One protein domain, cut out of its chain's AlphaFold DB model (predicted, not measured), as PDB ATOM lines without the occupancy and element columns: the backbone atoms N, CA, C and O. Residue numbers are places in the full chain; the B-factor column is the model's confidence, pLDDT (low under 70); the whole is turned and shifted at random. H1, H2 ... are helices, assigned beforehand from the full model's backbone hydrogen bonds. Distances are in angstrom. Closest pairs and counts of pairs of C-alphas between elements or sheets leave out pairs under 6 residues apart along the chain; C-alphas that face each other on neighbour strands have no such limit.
ATOM      1  N   MET A  14     202.188 166.792 196.003       79.62
ATOM      2  CA  MET A  14     201.001 166.971 195.166       79.62
ATOM      3  C   MET A  14     201.252 167.956 194.015       79.62
ATOM      4  O   MET A  14     200.802 167.701 192.897       79.62
ATOM      5  N   ASP A  15     202.004 169.035 194.246       84.00
ATOM      6  CA  ASP A  15     202.280 170.039 193.216       84.00
ATOM      7  C   ASP A  15     203.239 169.480 192.153       84.00
ATOM      8  O   ASP A  15     203.031 169.683 190.952       84.00
ATOM      9  N   ALA A  16     204.246 168.704 192.568       85.81
ATOM     10  CA  ALA A  16     205.172 168.041 191.650       85.81
ATOM     11  C   ALA A  16     204.484 166.960 190.793       85.81
ATOM     12  O   ALA A  16     204.776 166.826 189.602       85.81
ATOM     13  N   ASP A  17     203.556 166.194 191.368       89.19
ATOM     14  CA  ASP A  17     202.785 165.182 190.637       89.19
ATOM     15  C   ASP A  17     201.772 165.805 189.665       89.19
ATOM     16  O   ASP A  17     201.636 165.332 188.529       89.19
ATOM     17  N   ILE A  18     201.130 166.911 190.054       87.50
ATOM     18  CA  ILE A  18     200.293 167.720 189.159       87.50
ATOM     19  C   ILE A  18     201.125 168.260 187.990       87.50
ATOM     20  O   ILE A  18     200.698 168.153 186.836       87.50
ATOM     21  N   GLN A  19     202.327 168.780 188.253       89.88
ATOM     22  CA  GLN A  19     203.221 169.269 187.205       89.88
ATOM     23  C   GLN A  19     203.598 168.151 186.221       89.88
ATOM     24  O   GLN A  19     203.504 168.341 185.009       89.88
ATOM     25  N   ARG A  20     203.942 166.950 186.707       90.81
ATOM     26  CA  ARG A  20     204.235 165.789 185.843       90.81
ATOM     27  C   ARG A  20     203.036 165.392 184.970       90.81
ATOM     28  O   ARG A  20     203.227 165.022 183.811       90.81
ATOM     29  N   LYS A  21     201.802 165.470 185.489       90.94
ATOM     30  CA  LYS A  21     200.569 165.241 184.704       90.94
ATOM     31  C   LYS A  21     200.394 166.306 183.614       90.94
ATOM     32  O   LYS A  21     200.116 165.961 182.468       90.94
ATOM     33  N   GLN A  22     200.623 167.579 183.930       90.94
ATOM     34  CA  GLN A  22     200.581 168.669 182.947       90.94
ATOM     35  C   GLN A  22     201.657 168.513 181.859       90.94
ATOM     36  O   GLN A  22     201.365 168.693 180.679       90.94
ATOM     37  N   GLU A  23     202.876 168.110 182.225       92.88
ATOM     38  CA  GLU A  23     203.959 167.832 181.272       92.88
ATOM     39  C   GLU A  23     203.587 166.704 180.301       92.88
ATOM     40  O   GLU A  23     203.811 166.836 179.101       92.88
ATOM     41  N   LEU A  24     202.950 165.629 180.783       92.12
ATOM     42  CA  LEU A  24     202.444 164.546 179.928       92.12
ATOM     43  C   LEU A  24     201.334 165.013 178.972       92.12
ATOM     44  O   LEU A  24     201.262 164.530 177.841       92.12
ATOM     45  N   ILE A  25     200.480 165.945 179.408       92.62
ATOM     46  CA  ILE A  25     199.449 166.563 178.562       92.62
ATOM     47  C   ILE A  25     200.086 167.421 177.459       92.62
ATOM     48  O   ILE A  25     199.664 167.355 176.305       92.62
ATOM     49  N   GLU A  26     201.119 168.200 177.771       91.88
ATOM     50  CA  GLU A  26     201.852 168.960 176.752       91.88
ATOM     51  C   GLU A  26     202.638 168.037 175.805       91.88
ATOM     52  O   GLU A  26     202.659 168.260 174.592       91.88
ATOM     53  N   GLU A  27     203.198 166.939 176.318       91.94
ATOM     54  CA  GLU A  27     203.891 165.931 175.510       91.94
ATOM     55  C   GLU A  27     202.939 165.295 174.484       91.94
ATOM     56  O   GLU A  27     203.263 165.261 173.295       91.94
ATOM     57  N   ILE A  28     201.733 164.874 174.897       90.12
ATOM     58  CA  ILE A  28     200.737 164.295 173.979       90.12
ATOM     59  C   ILE A  28     200.162 165.335 173.001       90.12
ATOM     60  O   ILE A  28     199.896 164.989 171.849       90.12
ATOM     61  N   LYS A  29     200.025 166.609 173.405       89.38
ATOM     62  CA  LYS A  29     199.634 167.722 172.512       89.38
ATOM     63  C   LYS A  29     200.659 167.971 171.409       89.38
ATOM     64  O   LYS A  29     200.281 168.343 170.301       89.38
ATOM     65  N   SER A  30     201.941 167.781 171.716       87.25
ATOM     66  CA  SER A  30     203.049 168.015 170.786       87.25
ATOM     67  C   SER A  30     203.304 166.867 169.802       87.25
ATOM     68  O   SER A  30     204.151 167.004 168.917       87.25
ATOM     69  N   LEU A  31     202.596 165.737 169.936       85.44
ATOM     70  CA  LEU A  31     202.783 164.593 169.048       85.44
ATOM     71  C   LEU A  31     202.380 164.934 167.613       85.44
ATOM     72  O   LEU A  31     201.241 165.309 167.335       85.44
ATOM     73  N   ASP A  32     203.310 164.713 166.688       76.75
ATOM     74  CA  ASP A  32     203.014 164.705 165.262       76.75
ATOM     75  C   ASP A  32     202.197 163.452 164.917       76.75
ATOM     76  O   ASP A  32     202.690 162.320 164.937       76.75
ATOM     77  N   LEU A  33     200.918 163.671 164.620       69.94
ATOM     78  CA  LEU A  33     199.972 162.619 164.260       69.94
ATOM     79  C   LEU A  33     199.920 162.350 162.747       69.94
ATOM     80  O   LEU A  33     199.137 161.497 162.323       69.94
ATOM     81  N   GLU A  34     200.699 163.069 161.933       66.75
ATOM     82  CA  GLU A  34     200.652 162.984 160.470       66.75
ATOM     83  C   GLU A  34     201.700 162.026 159.891       66.75
ATOM     84  O   GLU A  34     201.402 161.314 158.931       66.75
ATOM     85  N   THR A  35     202.899 161.962 160.477       61.78
ATOM     86  CA  THR A  35     204.051 161.314 159.821       61.78
ATOM     87  C   THR A  35     204.255 159.836 160.194       61.78
ATOM     88  O   THR A  35     204.637 159.038 159.339       61.78
ATOM     89  N   ASP A  36     203.992 159.426 161.445       67.50
ATOM     90  CA  ASP A  36     204.185 158.033 161.897       67.50
ATOM     91  C   ASP A  36     203.188 157.625 162.999       67.50
ATOM     92  O   ASP A  36     203.441 157.733 164.205       67.50
ATOM     93  N   GLY A  37     202.047 157.071 162.580       68.38
ATOM     94  CA  GLY A  37     201.005 156.589 163.493       68.38
ATOM     95  C   GLY A  37     201.440 155.435 164.411       68.38
ATOM     96  O   GLY A  37     200.847 155.243 165.477       68.38
ATOM     97  N   ALA A  38     202.479 154.670 164.051       72.06
ATOM     98  CA  ALA A  38     202.996 153.579 164.879       72.06
ATOM     99  C   ALA A  38     203.962 154.086 165.960       72.06
ATOM    100  O   ALA A  38     203.995 153.537 167.066       72.06
ATOM    101  N   ALA A  39     204.754 155.121 165.674       78.62
ATOM    102  CA  ALA A  39     205.521 155.844 166.688       78.62
ATOM    103  C   ALA A  39     204.601 156.610 167.647       78.62
ATOM    104  O   ALA A  39     204.760 156.463 168.858       78.62
ATOM    105  N   ALA A  40     203.585 157.310 167.129       81.69
ATOM    106  CA  ALA A  40     202.607 158.030 167.947       81.69
ATOM    107  C   ALA A  40     201.883 157.098 168.936       81.69
ATOM    108  O   ALA A  40     201.743 157.421 170.114       81.69
ATOM    109  N   LEU A  41     201.497 155.889 168.511       81.25
ATOM    110  CA  LEU A  41     200.855 154.911 169.397       81.25
ATOM    111  C   LEU A  41     201.802 154.365 170.478       81.25
ATOM    112  O   LEU A  41     201.384 154.142 171.614       81.25
ATOM    113  N   ARG A  42     203.074 154.126 170.134       85.81
ATOM    114  CA  ARG A  42     204.095 153.711 171.109       85.81
ATOM    115  C   ARG A  42     204.317 154.800 172.157       85.81
ATOM    116  O   ARG A  42     204.342 154.472 173.339       85.81
ATOM    117  N   ALA A  43     204.396 156.056 171.722       87.88
ATOM    118  CA  ALA A  43     204.519 157.216 172.597       87.88
ATOM    119  C   ALA A  43     203.300 157.350 173.523       87.88
ATOM    120  O   ALA A  43     203.466 157.395 174.735       87.88
ATOM    121  N   VAL A  44     202.074 157.267 172.993       89.88
ATOM    122  CA  VAL A  44     200.846 157.307 173.809       89.88
ATOM    123  C   VAL A  44     200.778 156.163 174.825       89.88
ATOM    124  O   VAL A  44     200.372 156.375 175.966       89.88
ATOM    125  N   ASN A  45     201.181 154.944 174.458       90.12
ATOM    126  CA  ASN A  45     201.203 153.821 175.402       90.12
ATOM    127  C   ASN A  45     202.245 154.015 176.518       90.12
ATOM    128  O   ASN A  45     201.984 153.640 177.661       90.12
ATOM    129  N   ASP A  46     203.403 154.603 176.205       92.56
ATOM    130  CA  ASP A  46     204.403 154.975 177.210       92.56
ATOM    131  C   ASP A  46     203.888 156.088 178.134       92.56
ATOM    132  O   ASP A  46     203.937 155.942 179.355       92.56
ATOM    133  N   MET A  47     203.282 157.135 177.566       92.44
ATOM    134  CA  MET A  47     202.651 158.222 178.319       92.44
ATOM    135  C   MET A  47     201.558 157.699 179.252       92.44
ATOM    136  O   MET A  47     201.548 158.060 180.420       92.44
ATOM    137  N   LYS A  48     200.694 156.777 178.801       92.50
ATOM    138  CA  LYS A  48     199.699 156.108 179.662       92.50
ATOM    139  C   LYS A  48     200.349 155.354 180.820       92.50
ATOM    140  O   LYS A  48     199.856 155.381 181.944       92.50
ATOM    141  N   ARG A  49     201.467 154.670 180.562       93.50
ATOM    142  CA  ARG A  49     202.214 153.955 181.604       93.50
ATOM    143  C   ARG A  49     202.841 154.923 182.608       93.50
ATOM    144  O   ARG A  49     202.843 154.611 183.796       93.50
ATOM    145  N   ARG A  50     203.381 156.054 182.144       92.94
ATOM    146  CA  ARG A  50     203.928 157.132 182.985       92.94
ATOM    147  C   ARG A  50     202.826 157.803 183.803       92.94
ATOM    148  O   ARG A  50     202.995 157.932 185.005       92.94
ATOM    149  N   TRP A  51     201.685 158.103 183.189       93.19
ATOM    150  CA  TRP A  51     200.495 158.658 183.838       93.19
ATOM    151  C   TRP A  51     200.011 157.779 184.997       93.19
ATOM    152  O   TRP A  51     199.880 158.253 186.118       93.19
ATOM    153  N   ASN A  52     199.852 156.473 184.758       91.31
ATOM    154  CA  ASN A  52     199.385 155.510 185.768       91.31
ATOM    155  C   ASN A  52     200.371 155.275 186.927       91.31
ATOM    156  O   ASN A  52     200.034 154.569 187.873       91.31
ATOM    157  N   ARG A  53     201.605 155.785 186.833       91.88
ATOM    158  CA  ARG A  53     202.607 155.713 187.908       91.88
ATOM    159  C   ARG A  53     202.595 156.938 188.817       91.88
ATOM    160  O   ARG A  53     203.202 156.871 189.878       91.88
ATOM    161  N   ILE A  54     201.966 158.031 188.391       89.50
ATOM    162  CA  ILE A  54     201.824 159.241 189.203       89.50
ATOM    163  C   ILE A  54     200.709 158.991 190.222       89.50
ATOM    164  O   ILE A  54     199.686 158.392 189.876       89.50
ATOM    165  N   HIS A  55     200.901 159.420 191.472       88.00
ATOM    166  CA  HIS A  55     199.894 159.242 192.515       88.00
ATOM    167  C   HIS A  55     198.595 159.990 192.160       88.00
ATOM    168  O   HIS A  55     198.598 160.988 191.432       88.00
ATOM    169  N   TYR A  56     197.462 159.473 192.631       88.25
ATOM    170  CA  TYR A  56     196.150 160.084 192.435       88.25
ATOM    171  C   TYR A  56     195.649 160.613 193.773       88.25
ATOM    172  O   TYR A  56     195.481 159.846 194.716       88.25
ATOM    173  N   TRP A  57     195.433 161.921 193.833       84.62
ATOM    174  CA  TRP A  57     195.137 162.691 195.037       84.62
ATOM    175  C   TRP A  57     193.633 162.948 195.235       84.62
ATOM    176  O   TRP A  57     193.263 163.742 196.096       84.62
ATOM    177  N   GLU A  58     192.769 162.297 194.443       82.31
ATOM    178  CA  GLU A  58     191.299 162.370 194.548       82.31
ATOM    179  C   GLU A  58     190.752 163.813 194.497       82.31
ATOM    180  O   GLU A  58     189.837 164.186 195.230       82.31
ATOM    181  N   SER A  59     191.337 164.652 193.634       86.81
ATOM    182  CA  SER A  59     190.931 166.048 193.439       86.81
ATOM    183  C   SER A  59     190.170 166.246 192.129       86.81
ATOM    184  O   SER A  59     190.624 165.789 191.079       86.81
ATOM    185  N   ASP A  60     189.108 167.061 192.166       84.25
ATOM    186  CA  ASP A  60     188.363 167.515 190.977       84.25
ATOM    187  C   ASP A  60     189.283 168.118 189.896       84.25
ATOM    188  O   ASP A  60     189.008 168.032 188.698       84.25
ATOM    189  N   TYR A  61     190.394 168.739 190.307       85.81
ATOM    190  CA  TYR A  61     191.374 169.294 189.377       85.81
ATOM    191  C   TYR A  61     192.147 168.199 188.624       85.81
ATOM    192  O   TYR A  61     192.375 168.321 187.420       85.81
ATOM    193  N   GLU A  62     192.522 167.113 189.305       84.12
ATOM    194  CA  GLU A  62     193.206 165.977 188.679       84.12
ATOM    195  C   GLU A  62     192.288 165.181 187.755       84.12
ATOM    196  O   GLU A  62     192.750 164.695 186.721       84.12
ATOM    197  N   ASP A  63     191.001 165.093 188.092       87.25
ATOM    198  CA  ASP A  63     189.989 164.513 187.211       87.25
ATOM    199  C   ASP A  63     189.880 165.319 185.908       87.25
ATOM    200  O   ASP A  63     189.893 164.739 184.824       87.25
ATOM    201  N   GLY A  64     189.920 166.656 185.983       90.81
ATOM    202  CA  GLY A  64     189.984 167.519 184.799       90.81
ATOM    203  C   GLY A  64     191.239 167.302 183.940       90.81
ATOM    204  O   GLY A  64     191.145 167.249 182.713       90.81
ATOM    205  N   LEU A  65     192.412 167.123 184.563       89.88
ATOM    206  CA  LEU A  65     193.655 166.792 183.847       89.88
ATOM    207  C   LEU A  65     193.592 165.397 183.210       89.88
ATOM    208  O   LEU A  65     194.102 165.187 182.109       89.88
ATOM    209  N   ARG A  66     192.964 164.434 183.886       91.31
ATOM    210  CA  ARG A  66     192.754 163.085 183.359       91.31
ATOM    211  C   ARG A  66     191.829 163.099 182.149       91.31
ATOM    212  O   ARG A  66     192.185 162.496 181.139       91.31
ATOM    213  N   ASP A  67     190.708 163.806 182.222       92.25
ATOM    214  CA  ASP A  67     189.779 163.968 181.099       92.25
ATOM    215  C   ASP A  67     190.462 164.654 179.908       92.25
ATOM    216  O   ASP A  67     190.284 164.249 178.754       92.25
ATOM    217  N   GLU A  68     191.297 165.667 180.168       91.81
ATOM    218  CA  GLU A  68     192.095 166.323 179.131       91.81
ATOM    219  C   GLU A  68     193.082 165.340 178.480       91.81
ATOM    220  O   GLU A  68     193.123 165.228 177.250       91.81
ATOM    221  N   PHE A  69     193.839 164.584 179.280       91.75
ATOM    222  CA  PHE A  69     194.780 163.578 178.789       91.75
ATOM    223  C   PHE A  69     194.075 162.478 177.979       91.75
ATOM    224  O   PHE A  69     194.487 162.183 176.854       91.75
ATOM    225  N   GLU A  70     192.984 161.910 178.499       91.81
ATOM    226  CA  GLU A  70     192.172 160.900 177.811       91.81
ATOM    227  C   GLU A  70     191.573 161.452 176.501       91.81
ATOM    228  O   GLU A  70     191.612 160.769 175.476       91.81
ATOM    229  N   SER A  71     191.147 162.721 176.463       92.56
ATOM    230  CA  SER A  71     190.687 163.376 175.230       92.56
ATOM    231  C   SER A  71     191.774 163.434 174.149       92.56
ATOM    232  O   SER A  71     191.496 163.193 172.970       92.56
ATOM    233  N   TYR A  72     193.024 163.741 174.512       89.56
ATOM    234  CA  TYR A  72     194.135 163.734 173.551       89.56
ATOM    235  C   TYR A  72     194.521 162.323 173.115       89.56
ATOM    236  O   TYR A  72     194.774 162.100 171.931       89.56
ATOM    237  N   VAL A  73     194.487 161.357 174.032       88.94
ATOM    238  CA  VAL A  73     194.646 159.936 173.713       88.94
ATOM    239  C   VAL A  73     193.628 159.511 172.653       88.94
ATOM    240  O   VAL A  73     194.015 158.939 171.630       88.94
ATOM    241  N   ASP A  74     192.348 159.820 172.852       89.56
ATOM    242  CA  ASP A  74     191.277 159.475 171.915       89.56
ATOM    243  C   ASP A  74     191.479 160.124 170.542       89.56
ATOM    244  O   ASP A  74     191.292 159.461 169.517       89.56
ATOM    245  N   LYS A  75     191.958 161.376 170.496       88.06
ATOM    246  CA  LYS A  75     192.335 162.047 169.237       88.06
ATOM    247  C   LYS A  75     193.432 161.284 168.485       88.06
ATOM    248  O   LYS A  75     193.320 161.125 167.268       88.06
ATOM    249  N   VAL A  76     194.447 160.750 169.176       86.69
ATOM    250  CA  VAL A  76     195.504 159.931 168.543       86.69
ATOM    251  C   VAL A  76     194.933 158.637 167.957       86.69
ATOM    252  O   VAL A  76     195.223 158.290 166.808       86.69
ATOM    253  N   TYR A  77     194.085 157.922 168.705       86.25
ATOM    254  CA  TYR A  77     193.451 156.697 168.204       86.25
ATOM    255  C   TYR A  77     192.499 156.970 167.032       86.25
ATOM    256  O   TYR A  77     192.483 156.186 166.078       86.25
ATOM    257  N   ALA A  78     191.740 158.070 167.073       86.81
ATOM    258  CA  ALA A  78     190.862 158.493 165.986       86.81
ATOM    259  C   ALA A  78     191.662 158.767 164.706       86.81
ATOM    260  O   ALA A  78     191.361 158.181 163.665       86.81
ATOM    261  N   LYS A  79     192.745 159.550 164.800       84.88
ATOM    262  CA  LYS A  79     193.597 159.875 163.650       84.88
ATOM    263  C   LYS A  79     194.263 158.640 163.042       84.88
ATOM    264  O   LYS A  79     194.257 158.458 161.827       84.88
ATOM    265  N   ARG A  80     194.767 157.725 163.875       83.88
ATOM    266  CA  ARG A  80     195.307 156.436 163.413       83.88
ATOM    267  C   ARG A  80     194.248 155.605 162.688       83.88
ATOM    268  O   ARG A  80     194.534 155.015 161.650       83.88
ATOM    269  N   ASN A  81     193.034 155.530 163.232       85.56
ATOM    270  CA  ASN A  81     191.948 154.791 162.590       85.56
ATOM    271  C   ASN A  81     191.574 155.398 161.228       85.56
ATOM    272  O   ASN A  81     191.253 154.645 160.312       85.56
ATOM    273  N   GLU A  82     191.643 156.721 161.066       86.69
ATOM    274  CA  GLU A  82     191.496 157.370 159.755       86.69
ATOM    275  C   GLU A  82     192.603 156.938 158.785       86.69
ATOM    276  O   GLU A  82     192.297 156.495 157.679       86.69
ATOM    277  N   LEU A  83     193.872 156.968 159.210       84.50
ATOM    278  CA  LEU A  83     195.000 156.512 158.387       84.50
ATOM    279  C   LEU A  83     194.852 155.042 157.969       84.50
ATOM    280  O   LEU A  83     195.030 154.715 156.795       84.50
ATOM    281  N   TYR A  84     194.442 154.163 158.887       88.06
ATOM    282  CA  TYR A  84     194.171 152.759 158.570       88.06
ATOM    283  C   TYR A  84     193.040 152.601 157.560       88.06
ATOM    284  O   TYR A  84     193.189 151.817 156.630       88.06
ATOM    285  N   LYS A  85     191.953 153.376 157.672       89.00
ATOM    286  CA  LYS A  85     190.875 153.368 156.669       89.00
ATOM    287  C   LYS A  85     191.367 153.826 155.296       89.00
ATOM    288  O   LYS A  85     191.016 153.207 154.298       89.00
ATOM    289  N   THR A  86     192.195 154.871 155.232       89.88
ATOM    290  CA  THR A  86     192.761 155.334 153.949       89.88
ATOM    291  C   THR A  86     193.705 154.302 153.333       89.88
ATOM    292  O   THR A  86     193.609 154.020 152.142       89.88
ATOM    293  N   THR A  87     194.553 153.672 154.151       90.19
ATOM    294  CA  THR A  87     195.479 152.615 153.723       90.19
ATOM    295  C   THR A  87     194.727 151.363 153.275       90.19
ATOM    296  O   THR A  87     195.067 150.762 152.259       90.19
ATOM    297  N   GLN A  88     193.677 150.984 154.006       93.31
ATOM    298  CA  GLN A  88     192.791 149.885 153.641       93.31
ATOM    299  C   GLN A  88     192.160 150.139 152.269       93.31
ATOM    300  O   GLN A  88     192.285 149.287 151.396       93.31
ATOM    301  N   ALA A  89     191.572 151.318 152.045       93.88
ATOM    302  CA  ALA A  89     190.966 151.668 150.760       93.88
ATOM    303  C   ALA A  89     191.985 151.651 149.604       93.88
ATOM    304  O   ALA A  89     191.683 151.162 148.518       93.88
ATOM    305  N   GLN A  90     193.216 152.124 149.836       94.00
ATOM    306  CA  GLN A  90     194.298 152.027 148.848       94.00
ATOM    307  C   GLN A  90     194.651 150.568 148.528       94.00
ATOM    308  O   GLN A  90     194.796 150.210 147.362       94.00
ATOM    309  N   LYS A  91     194.773 149.705 149.542       94.50
ATOM    310  CA  LYS A  91     195.056 148.276 149.345       94.50
ATOM    311  C   LYS A  91     193.908 147.542 148.650       94.50
ATOM    312  O   LYS A  91     194.172 146.668 147.829       94.50
ATOM    313  N   GLU A  92     192.661 147.905 148.932       95.38
ATOM    314  CA  GLU A  92     191.477 147.381 148.243       95.38
ATOM    315  C   GLU A  92     191.482 147.751 146.748       95.38
ATOM    316  O   GLU A  92     191.295 146.865 145.913       95.38
ATOM    317  N   ASP A  93     191.815 148.998 146.395       95.81
ATOM    318  CA  ASP A  93     191.997 149.441 144.998       95.81
ATOM    319  C   ASP A  93     193.139 148.683 144.291       95.81
ATOM    320  O   ASP A  93     193.000 148.246 143.146       95.81
ATOM    321  N   LEU A  94     194.258 148.431 144.982       95.75
ATOM    322  CA  LEU A  94     195.347 147.606 144.441       95.75
ATOM    323  C   LEU A  94     194.912 146.155 144.182       95.75
ATOM    324  O   LEU A  94     195.339 145.553 143.194       95.75
ATOM    325  N   ILE A  95     194.067 145.585 145.046       96.56
ATOM    326  CA  ILE A  95     193.501 144.240 144.862       96.56
ATOM    327  C   ILE A  95     192.555 144.214 143.664       96.56
ATOM    328  O   ILE A  95     192.600 143.264 142.882       96.56
ATOM    329  N   GLU A  96     191.708 145.229 143.501       96.19
ATOM    330  CA  GLU A  96     190.812 145.342 142.349       96.19
ATOM    331  C   GLU A  96     191.609 145.412 141.041       96.19
ATOM    332  O   GLU A  96     191.419 144.572 140.159       96.19
ATOM    333  N   LYS A  97     192.621 146.283 140.976       94.88
ATOM    334  CA  LYS A  97     193.540 146.366 139.830       94.88
ATOM    335  C   LYS A  97     194.286 145.060 139.572       94.88
ATOM    336  O   LYS A  97     194.499 144.691 138.415       94.88
ATOM    337  N   ALA A  98     194.671 144.322 140.616       95.56
ATOM    338  CA  ALA A  98     195.274 142.999 140.457       95.56
ATOM    339  C   ALA A  98     194.279 141.995 139.852       95.56
ATOM    340  O   ALA A  98     194.644 141.252 138.942       95.56
ATOM    341  N   LYS A  99     193.015 141.997 140.294       95.12
ATOM    342  CA  LYS A  99     191.955 141.138 139.733       95.12
ATOM    343  C   LYS A  99     191.663 141.468 138.267       95.12
ATOM    344  O   LYS A  99     191.485 140.553 137.466       95.12
ATOM    345  N   GLU A 100     191.664 142.742 137.891       94.62
ATOM    346  CA  GLU A 100     191.537 143.165 136.491       94.62
ATOM    347  C   GLU A 100     192.736 142.694 135.658       94.62
ATOM    348  O   GLU A 100     192.579 142.056 134.611       94.62
ATOM    349  N   THR A 101     193.945 142.934 136.169       93.56
ATOM    350  CA  THR A 101     195.209 142.550 135.526       93.56
ATOM    351  C   THR A 101     195.310 141.041 135.332       93.56
ATOM    352  O   THR A 101     195.872 140.584 134.333       93.56
ATOM    353  N   ALA A 102     194.714 140.252 136.231       91.81
ATOM    354  CA  ALA A 102     194.701 138.799 136.132       91.81
ATOM    355  C   ALA A 102     194.070 138.282 134.834       91.81
ATOM    356  O   ALA A 102     194.420 137.188 134.388       91.81
ATOM    357  N   ASN A 103     193.219 139.085 134.189       91.38
ATOM    358  CA  ASN A 103     192.555 138.725 132.944       91.38
ATOM    359  C   ASN A 103     193.274 139.214 131.675       91.38
ATOM    360  O   ASN A 103     192.927 138.759 130.587       91.38
ATOM    361  N   ILE A 104     194.333 140.026 131.768       92.62
ATOM    362  CA  ILE A 104     195.043 140.589 130.600       92.62
ATOM    363  C   ILE A 104     195.718 139.505 129.743       92.62
ATOM    364  O   ILE A 104     196.606 138.799 130.214       92.62
ATOM    365  N   GLU A 105     195.349 139.418 128.464       89.50
ATOM    366  CA  GLU A 105     195.898 138.446 127.496       89.50
ATOM    367  C   GLU A 105     197.416 138.582 127.286       89.50
ATOM    368  O   GLU A 105     198.143 137.598 127.143       89.50
ATOM    369  N   ASN A 106     197.932 139.814 127.288       93.12
ATOM    370  CA  ASN A 106     199.363 140.054 127.152       93.12
ATOM    371  C   ASN A 106     200.090 139.782 128.477       93.12
ATOM    372  O   ASN A 106     200.243 140.671 129.318       93.12
ATOM    373  N   PHE A 107     200.607 138.563 128.629       93.00
ATOM    374  CA  PHE A 107     201.326 138.149 129.835       93.00
ATOM    375  C   PHE A 107     202.564 138.996 130.164       93.00
ATOM    376  O   PHE A 107     202.928 139.089 131.335       93.00
ATOM    377  N   ASN A 108     203.232 139.621 129.189       92.25
ATOM    378  CA  ASN A 108     204.396 140.468 129.475       92.25
ATOM    379  C   ASN A 108     203.962 141.785 130.122       92.25
ATOM    380  O   ASN A 108     204.488 142.159 131.168       92.25
ATOM    381  N   GLN A 109     202.951 142.435 129.544       94.06
ATOM    382  CA  GLN A 109     202.362 143.646 130.111       94.06
ATOM    383  C   GLN A 109     201.727 143.363 131.479       94.06
ATOM    384  O   GLN A 109     201.983 144.094 132.430       94.06
ATOM    385  N   GLY A 110     200.972 142.266 131.602       94.06
ATOM    386  CA  GLY A 110     200.390 141.850 132.876       94.06
ATOM    387  C   GLY A 110     201.451 141.569 133.945       94.06
ATOM    388  O   GLY A 110     201.262 141.941 135.096       94.06
ATOM    389  N   THR A 111     202.610 141.004 133.574       94.88
ATOM    390  CA  THR A 111     203.727 140.800 134.517       94.88
ATOM    391  C   THR A 111     204.270 142.137 135.025       94.88
ATOM    392  O   THR A 111     204.508 142.269 136.220       94.88
ATOM    393  N   GLN A 112     204.437 143.129 134.142       95.62
ATOM    394  CA  GLN A 112     204.897 144.457 134.547       95.62
ATOM    395  C   GLN A 112     203.908 145.113 135.514       95.62
ATOM    396  O   GLN A 112     204.305 145.501 136.607       95.62
ATOM    397  N   ILE A 113     202.616 145.129 135.170       94.94
ATOM    398  CA  ILE A 113     201.573 145.708 136.027       94.94
ATOM    399  C   ILE A 113     201.524 144.989 137.385       94.94
ATOM    400  O   ILE A 113     201.476 145.638 138.423       94.94
ATOM    401  N   MET A 114     201.611 143.655 137.415       95.00
ATOM    402  CA  MET A 114     201.639 142.887 138.670       95.00
ATOM    403  C   MET A 114     202.875 143.158 139.539       95.00
ATOM    404  O   MET A 114     202.818 142.945 140.754       95.00
ATOM    405  N   ASN A 115     203.992 143.576 138.940       95.06
ATOM    406  CA  ASN A 115     205.183 144.003 139.672       95.06
ATOM    407  C   ASN A 115     205.000 145.423 140.219       95.06
ATOM    408  O   ASN A 115     205.224 145.636 141.407       95.06
ATOM    409  N   ASP A 116     204.485 146.343 139.403       96.31
ATOM    410  CA  ASP A 116     204.207 147.722 139.816       96.31
ATOM    411  C   ASP A 116     203.179 147.760 140.964       96.31
ATOM    412  O   ASP A 116     203.369 148.461 141.957       96.31
ATOM    413  N   LEU A 117     202.126 146.934 140.889       95.81
ATOM    414  CA  LEU A 117     201.141 146.770 141.965       95.81
ATOM    415  C   LEU A 117     201.769 146.201 143.245       95.81
ATOM    416  O   LEU A 117     201.386 146.592 144.344       95.81
ATOM    417  N   MET A 118     202.732 145.284 143.122       94.88
ATOM    418  CA  MET A 118     203.447 144.725 144.274       94.88
ATOM    419  C   MET A 118     204.335 145.776 144.948       94.88
ATOM    420  O   MET A 118     204.460 145.782 146.172       94.88
ATOM    421  N   ASP A 119     204.944 146.670 144.177       95.81
ATOM    422  CA  ASP A 119     205.751 147.753 144.732       95.81
ATOM    423  C   ASP A 119     204.872 148.855 145.347       95.81
ATOM    424  O   ASP A 119     205.167 149.315 146.451       95.81
ATOM    425  N   ALA A 120     203.728 149.177 144.732       94.00
ATOM    426  CA  ALA A 120     202.711 150.047 145.328       94.00
ATOM    427  C   ALA A 120     202.145 149.467 146.638       94.00
ATOM    428  O   ALA A 120     201.975 150.194 147.616       94.00
ATOM    429  N   TRP A 121     201.930 148.149 146.700       94.75
ATOM    430  CA  TRP A 121     201.493 147.461 147.915       94.75
ATOM    431  C   TRP A 121     202.485 147.628 149.069       94.75
ATOM    432  O   TRP A 121     202.086 147.922 150.196       94.75
ATOM    433  N   LYS A 122     203.787 147.460 148.796       91.31
ATOM    434  CA  LYS A 122     204.847 147.659 149.800       91.31
ATOM    435  C   LYS A 122     204.912 149.110 150.283       91.31
ATOM    436  O   LYS A 122     205.269 149.337 151.434       91.31
ATOM    437  N   ALA A 123     204.581 150.070 149.419       91.56
ATOM    438  CA  ALA A 123     204.601 151.495 149.740       91.56
ATOM    439  C   ALA A 123     203.364 151.977 150.526       91.56
ATOM    440  O   ALA A 123     203.463 152.969 151.239       91.56
ATOM    441  N   ALA A 124     202.223 151.282 150.435       86.00
ATOM    442  CA  ALA A 124     200.940 151.719 151.004       86.00
ATOM    443  C   ALA A 124     200.881 151.755 152.549       86.00
ATOM    444  O   ALA A 124     199.927 152.281 153.106       86.00
TER     445      ALA A 124
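This is residues 14 to 124 of the 384 residues of the protein "ATP-binding protein" of Faecalibaculum rodentium (UniProt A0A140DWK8). One very long helix, H3, makes the length of a thin rod, and the three shorter helices pack along one side of it: the hairpin of H1 and H2 near the beginning of H3, and H4 folded back along its other end, with a gap between H2 and H4. The printed part has 111 residues with four named helices, H1, H2, H3 and H4 in chain order, and no named strand; the class is all helix. The whole is extended, with a radius of gyration of the C-alphas of 22.3 A and spans of 73 by 18 by 17 A.

Find C-alpha 14 at (201.001, 166.971, 195.166); from there H1 runs through residues 14 to 29, 22.7 A. Next comes H2, residues 37 to 51, 20.5 A. At C-alpha 60, (188.363, 167.515, 190.977), H3 begins and runs to residue 101, 61.2 A. H4, residues 107 to 123, covers 24.2 A and ends at C-alpha 123, (204.601, 151.495, 149.740).

H3 is the hub, touching the three other helices. H1, H2 and H3 form an up and down bundle, each running against the one before it. Look at the C-alphas of Ile 25 and Phe 69, the closest of H1 and H3, 5.5 A apart; these helices run the same way at a shallow tilt of 22 degrees. H1 and H2, a hairpin, touch at Leu 24 and Met 47, their closest C-alphas, 6.5 A apart, H1 with residues 21 to 28 alone. H2 and H3, a hairpin, come closest at the C-alphas of Gly 37 and Arg 80, 5.7 A. H3 touches H4 with residues 91 to 101 alone, as a hairpin at a shallow tilt of 6 degrees; their closest C-alphas, Thr 101 and Gly 110, are 5.9 A apart. H4 is apart from H1 and H2. In H1, H2, H3 and H4 every O i to N i+4 pair is within hydrogen-bond range.

The C-alphas of Met 14 and Glu 105, the two farthest apart, are 73.6 A from each other. The printed part has no cut and no long link; the link from H3 to H4 is tight. Look for low pLDDT, under 70, at residues 33 to 37; the mean of the printed part is 89.1.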